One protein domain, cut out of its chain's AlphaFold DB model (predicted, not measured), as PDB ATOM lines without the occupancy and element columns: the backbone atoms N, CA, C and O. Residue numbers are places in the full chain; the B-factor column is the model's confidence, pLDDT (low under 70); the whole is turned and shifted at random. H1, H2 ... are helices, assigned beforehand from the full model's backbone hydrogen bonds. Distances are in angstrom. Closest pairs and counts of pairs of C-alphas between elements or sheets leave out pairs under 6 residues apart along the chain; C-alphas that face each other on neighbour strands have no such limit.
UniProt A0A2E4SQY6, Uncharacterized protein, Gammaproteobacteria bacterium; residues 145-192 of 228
ATOM      1  N   GLN A 145      77.718 -47.808  17.898       83.69
ATOM      2  CA  GLN A 145      77.500 -49.043  17.158       83.69
ATOM      3  C   GLN A 145      78.819 -49.813  17.084       83.69
ATOM      4  O   GLN A 145      79.868 -49.226  16.797       83.69
ATOM      5  N   ILE A 146      78.755 -51.124  17.317       86.44
ATOM      6  CA  ILE A 146      79.920 -52.004  17.245       86.44
ATOM      7  C   ILE A 146      80.395 -52.078  15.790       86.44
ATOM      8  O   ILE A 146      79.614 -52.167  14.836       86.44
ATOM      9  N   CYS A 147      81.706 -52.029  15.586       89.19
ATOM     10  CA  CYS A 147      82.289 -52.194  14.269       89.19
ATOM     11  C   CYS A 147      82.255 -53.668  13.852       89.19
ATOM     12  O   CYS A 147      83.171 -54.424  14.157       89.19
ATOM     13  N   HIS A 148      81.256 -54.067  13.060       87.88
ATOM     14  CA  HIS A 148      81.177 -55.434  12.520       87.88
ATOM     15  C   HIS A 148      82.380 -55.849  11.649       87.88
ATOM     16  O   HIS A 148      82.582 -57.033  11.393       87.88
ATOM     17  N   ALA A 149      83.173 -54.901  11.135       85.38
ATOM     18  CA  ALA A 149      84.418 -55.231  10.435       85.38
ATOM     19  C   ALA A 149      85.497 -55.681  11.430       85.38
ATOM     20  O   ALA A 149      86.069 -56.755  11.271       85.38
ATOM     21  N   PHE A 150      85.692 -54.914  12.505       86.44
ATOM     22  CA  PHE A 150      86.593 -55.287  13.594       86.44
ATOM     23  C   PHE A 150      86.136 -56.564  14.298       86.44
ATOM     24  O   PHE A 150      86.946 -57.429  14.599       86.44
ATOM     25  N   GLU A 151      84.826 -56.733  14.470       83.06
ATOM     26  CA  GLU A 151      84.243 -57.949  15.029       83.06
ATOM     27  C   GLU A 151      84.566 -59.206  14.202       83.06
ATOM     28  O   GLU A 151      84.687 -60.300  14.754       83.06
ATOM     29  N   ARG A 152      84.735 -59.052  12.882       77.56
ATOM     30  CA  ARG A 152      85.194 -60.118  11.978       77.56
ATOM     31  C   ARG A 152      86.713 -60.310  11.984       77.56
ATOM     32  O   ARG A 152      87.197 -61.224  11.331       77.56
ATOM     33  N   GLY A 153      87.454 -59.485  12.718       76.88
ATOM     34  CA  GLY A 153      88.897 -59.591  12.926       76.88
ATOM     35  C   GLY A 153      89.697 -58.416  12.369       76.88
ATOM     36  O   GLY A 153      90.764 -58.120  12.893       76.88
ATOM     37  N   PHE A 154      89.198 -57.706  11.349       81.38
ATOM     38  CA  PHE A 154      89.954 -56.615  10.731       81.38
ATOM     39  C   PHE A 154      89.076 -55.423  10.341       81.38
ATOM     40  O   PHE A 154      88.127 -55.531   9.561       81.38
ATOM     41  N   CYS A 155      89.443 -54.242  10.842       87.88
ATOM     42  CA  CYS A 155      88.864 -52.970  10.426       87.88
ATOM     43  C   CYS A 155      89.929 -52.104   9.758       87.88
ATOM     44  O   CYS A 155      90.902 -51.714  10.396       87.88
ATOM     45  N   LYS A 156      89.684 -51.714   8.502       90.06
ATOM     46  CA  LYS A 156      90.583 -50.850   7.719       90.06
ATOM     47  C   LYS A 156      90.890 -49.489   8.358       90.06
ATOM     48  O   LYS A 156      91.892 -48.880   8.025       90.06
ATOM     49  N   TYR A 157      90.017 -49.006   9.246       90.38
ATOM     50  CA  TYR A 157      90.173 -47.712   9.919       90.38
ATOM     51  C   TYR A 157      90.943 -47.806  11.245       90.38
ATOM     52  O   TYR A 157      91.260 -46.773  11.828       90.38
ATOM     53  N   GLY A 158      91.224 -49.019  11.743       87.75
ATOM     54  CA  GLY A 158      91.966 -49.222  12.992       87.75
ATOM     55  C   GLY A 158      91.427 -48.380  14.155       87.75
ATOM     56  O   GLY A 158      90.217 -48.285  14.354       87.75
ATOM     57  N   ALA A 159      92.324 -47.730  14.898       86.06
ATOM     58  CA  ALA A 159      91.978 -46.874  16.037       86.06
ATOM     59  C   ALA A 159      91.161 -45.618  15.667       86.06
ATOM     60  O   ALA A 159      90.518 -45.031  16.529       86.06
ATOM     61  N   GLN A 160      91.154 -45.212  14.394       87.12
ATOM     62  CA  GLN A 160      90.383 -44.062  13.911       87.12
ATOM     63  C   GLN A 160      88.949 -44.437  13.501       87.12
ATOM     64  O   GLN A 160      88.230 -43.624  12.918       87.12
ATOM     65  N   CYS A 161      88.502 -45.673  13.758       88.25
ATOM     66  CA  CYS A 161      87.143 -46.063  13.414       88.25
ATOM     67  C   CYS A 161      86.111 -45.293  14.251       88.25
ATOM     68  O   CYS A 161      86.176 -45.251  15.475       88.25
ATOM     69  N   VAL A 162      85.098 -44.742  13.577       84.12
ATOM     70  CA  VAL A 162      83.956 -44.068  14.225       84.12
ATOM     71  C   VAL A 162      83.132 -45.043  15.080       84.12
ATOM     72  O   VAL A 162      82.474 -44.646  16.043       84.12
ATOM     73  N   ARG A 163      83.153 -46.329  14.716       87.88
ATOM     74  CA  ARG A 163      82.436 -47.402  15.405       87.88
ATOM     75  C   ARG A 163      83.285 -47.993  16.520       87.88
ATOM     76  O   ARG A 163      84.507 -48.023  16.431       87.88
ATOM     77  N   GLU A 164      82.620 -48.517  17.540       86.50
ATOM     78  CA  GLU A 164      83.289 -49.091  18.700       86.50
ATOM     79  C   GLU A 164      83.970 -50.416  18.343       86.50
ATOM     80  O   GLU A 164      83.358 -51.326  17.773       86.50
ATOM     81  N   HIS A 165      85.259 -50.510  18.653       88.69
ATOM     82  CA  HIS A 165      86.040 -51.733  18.537       88.69
ATOM     83  C   HIS A 165      86.004 -52.449  19.884       88.69
ATOM     84  O   HIS A 165      86.678 -52.046  20.823       88.69
ATOM     85  N   VAL A 166      85.180 -53.492  19.981       84.00
ATOM     86  CA  VAL A 166      85.087 -54.322  21.186       84.00
ATOM     87  C   VAL A 166      86.112 -55.446  21.074       84.00
ATOM     88  O   VAL A 166      85.980 -56.329  20.223       84.00
ATOM     89  N   GLU A 167      87.148 -55.409  21.907       76.75
ATOM     90  CA  GLU A 167      88.164 -56.459  21.972       76.75
ATOM     91  C   GLU A 167      87.581 -57.712  22.639       76.75
ATOM     92  O   GLU A 167      87.146 -57.678  23.788       76.75
ATOM     93  N   LYS A 168      87.573 -58.846  21.929       75.88
ATOM     94  CA  LYS A 168      87.076 -60.134  22.457       75.88
ATOM     95  C   LYS A 168      88.154 -60.928  23.219       75.88
ATOM     96  O   LYS A 168      87.959 -62.109  23.499       75.88
ATOM     97  N   GLY A 169      89.281 -60.291  23.549       76.38
ATOM     98  CA  GLY A 169      90.477 -60.917  24.122       76.38
ATOM     99  C   GLY A 169      91.523 -61.316  23.069       76.38
ATOM    100  O   GLY A 169      91.349 -61.028  21.881       76.38
ATOM    101  N   PRO A 170      92.625 -61.972  23.480       75.88
ATOM    102  CA  PRO A 170      93.687 -62.376  22.565       75.88
ATOM    103  C   PRO A 170      93.172 -63.425  21.577       75.88
ATOM    104  O   PRO A 170      92.710 -64.496  21.979       75.88
ATOM    105  N   MET A 171      93.280 -63.118  20.280       76.19
ATOM    106  CA  MET A 171      92.959 -64.046  19.191       76.19
ATOM    107  C   MET A 171      93.654 -65.392  19.398       76.19
ATOM    108  O   MET A 171      94.764 -65.476  19.930       76.19
ATOM    109  N   CYS A 172      92.991 -66.472  18.983       84.06
ATOM    110  CA  CYS A 172      93.614 -67.788  19.016       84.06
ATOM    111  C   CYS A 172      94.917 -67.778  18.191       84.06
ATOM    112  O   CYS A 172      94.846 -67.466  17.001       84.06
ATOM    113  N   PRO A 173      96.079 -68.149  18.770       84.56
ATOM    114  CA  PRO A 173      97.353 -68.142  18.053       84.56
ATOM    115  C   PRO A 173      97.301 -68.973  16.771       84.56
ATOM    116  O   PRO A 173      97.759 -68.520  15.730       84.56
ATOM    117  N   ASN A 174      96.660 -70.146  16.818       83.25
ATOM    118  CA  ASN A 174      96.552 -71.022  15.652       83.25
ATOM    119  C   ASN A 174      95.757 -70.352  14.524       83.25
ATOM    120  O   ASN A 174      96.218 -70.276  13.392       83.25
ATOM    121  N   GLN A 175      94.599 -69.777  14.857       78.69
ATOM    122  CA  GLN A 175      93.753 -69.073  13.894       78.69
ATOM    123  C   GLN A 175      94.412 -67.796  13.352       78.69
ATOM    124  O   GLN A 175      94.164 -67.426  12.210       78.69
ATOM    125  N   TYR A 176      95.222 -67.118  14.167       80.12
ATOM    126  CA  TYR A 176      95.928 -65.901  13.782       80.12
ATOM    127  C   TYR A 176      97.118 -66.190  12.855       80.12
ATOM    128  O   TYR A 176      97.252 -65.536  11.827       80.12
ATOM    129  N   HIS A 177      97.948 -67.184  13.187       80.38
ATOM    130  CA  HIS A 177      99.146 -67.523  12.414       80.38
ATOM    131  C   HIS A 177      98.846 -68.373  11.177       80.38
ATOM    132  O   HIS A 177      99.440 -68.145  10.128       80.38
ATOM    133  N   TYR A 178      97.929 -69.339  11.286       81.19
ATOM    134  CA  TYR A 178      97.662 -70.320  10.228       81.19
ATOM    135  C   TYR A 178      96.329 -70.096   9.508       81.19
ATOM    136  O   TYR A 178      96.023 -70.800   8.551       81.19
ATOM    137  N   GLY A 179      95.499 -69.148   9.957       77.06
ATOM    138  CA  GLY A 179      94.182 -68.888   9.364       77.06
ATOM    139  C   GLY A 179      93.110 -69.939   9.689       77.06
ATOM    140  O   GLY A 179      91.951 -69.758   9.312       77.06
ATOM    141  N   TYR A 180      93.447 -71.005  10.421       80.62
ATOM    142  CA  TYR A 180      92.509 -72.014  10.921       80.62
ATOM    143  C   TYR A 180      92.930 -72.542  12.303       80.62
ATOM    144  O   TYR A 180      94.099 -72.494  12.684       80.62
ATOM    145  N   CYS A 181      91.968 -73.050  13.073       83.12
ATOM    146  CA  CYS A 181      92.201 -73.679  14.369       83.12
ATOM    147  C   CYS A 181      91.718 -75.131  14.325       83.12
ATOM    148  O   CYS A 181      90.544 -75.384  14.079       83.12
ATOM    149  N   TRP A 182      92.614 -76.083  14.588       82.81
ATOM    150  CA  TRP A 182      92.295 -77.517  14.638       82.81
ATOM    151  C   TRP A 182      91.526 -77.937  15.904       82.81
ATOM    152  O   TRP A 182      91.017 -79.053  15.986       82.81
ATOM    153  N   VAL A 183      91.437 -77.061  16.911       83.81
ATOM    154  CA  VAL A 183      90.683 -77.320  18.144       83.81
ATOM    155  C   VAL A 183      89.225 -76.925  17.921       83.81
ATOM    156  O   VAL A 183      88.923 -75.735  17.825       83.81
ATOM    157  N   LYS A 184      88.333 -77.924  17.869       77.38
ATOM    158  CA  LYS A 184      86.895 -77.746  17.586       77.38
ATOM    159  C   LYS A 184      86.212 -76.765  18.552       77.38
ATOM    160  O   LYS A 184      85.503 -75.878  18.097       77.38
ATOM    161  N   ASP A 185      86.535 -76.847  19.846       81.50
ATOM    162  CA  ASP A 185      85.947 -76.013  20.907       81.50
ATOM    163  C   ASP A 185      87.000 -75.136  21.605       81.50
ATOM    164  O   ASP A 185      87.189 -75.165  22.826       81.50
ATOM    165  N   CYS A 186      87.762 -74.368  20.827       82.88
ATOM    166  CA  CYS A 186      88.740 -73.453  21.410       82.88
ATOM    167  C   CYS A 186      88.045 -72.290  22.137       82.88
ATOM    168  O   CYS A 186      87.234 -71.574  21.556       82.88
ATOM    169  N   LYS A 187      88.427 -72.047  23.397       84.94
ATOM    170  CA  LYS A 187      87.893 -70.950  24.231       84.94
ATOM    171  C   LYS A 187      88.356 -69.554  23.796       84.94
ATOM    172  O   LYS A 187      87.845 -68.559  24.303       84.94
ATOM    173  N   LYS A 188      89.364 -69.466  22.922       84.38
ATOM    174  CA  LYS A 188      89.903 -68.191  22.437       84.38
ATOM    175  C   LYS A 188      89.024 -67.632  21.312       84.38
ATOM    176  O   LYS A 188      88.484 -68.413  20.531       84.38
ATOM    177  N   PRO A 189      88.908 -66.300  21.183       77.88
ATOM    178  CA  PRO A 189      88.156 -65.692  20.098       77.88
ATOM    179  C   PRO A 189      88.729 -66.116  18.740       77.88
ATOM    180  O   PRO A 189      89.924 -65.977  18.459       77.88
ATOM    181  N   HIS A 190      87.842 -66.643  17.903       76.19
ATOM    182  CA  HIS A 190      88.058 -66.862  16.481       76.19
ATOM    183  C   HIS A 190      87.280 -65.792  15.700       76.19
ATOM    184  O   HIS A 190      86.185 -65.405  16.130       76.19
ATOM    185  N   PRO A 191      87.791 -65.314  14.551       71.88
ATOM    186  CA  PRO A 191      86.975 -64.532  13.642       71.88
ATOM    187  C   PRO A 191      85.822 -65.422  13.170       71.88
ATOM    188  O   PRO A 191      85.959 -66.648  13.122       71.88
ATOM    189  N   ARG A 192      84.671 -64.823  12.853       64.94
ATOM    190  CA  ARG A 192      83.520 -65.577  12.347       64.94
ATOM    191  C   ARG A 192      83.942 -66.266  11.050       64.94
ATOM    192  O   ARG A 192      84.046 -65.612  10.019       64.94
TER     193      ARG A 192
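This is residues 145 to 192 of the 228 residues of an uncharacterized protein of Gammaproteobacteria bacterium (UniProt A0A2E4SQY6). This domain has little regular structure: it is a rod of two small, loop-rich lobes end to end, one with the short helix H1 and a loop curving round beside it, the other with H2 and the final stretch, which folds back toward the first lobe. The 48 printed residues have two named helices, H1 then H2, holding 10 residues, and no named strand; the class is all helix. The whole is only just loose, close to compact, with a radius of gyration of the C-alphas of 11.7 A and spans of 34 by 17 by 15 A.

H1, residues 148 to 151, begins at C-alpha 148 (81.177, -55.434, 12.520) and is 4.7 A long. H2, residues 173 to 178, is 8.1 A long and ends at C-alpha 178 (97.662, -70.320, 10.228).

H1 and H2 are apart. In H2 every O i to N i+4 pair is within hydrogen-bond range; H1 is too short for such a pair, and its one O i to N i+3 pair is not within range.

The C-alphas farthest apart, of Val 162 and Trp 182, are 34.5 A apart. The printed part has no cut. The link from H1 to H2, 21 residues, is long. Mean pLDDT of the printed part is 82.3; residue 192 is under 70.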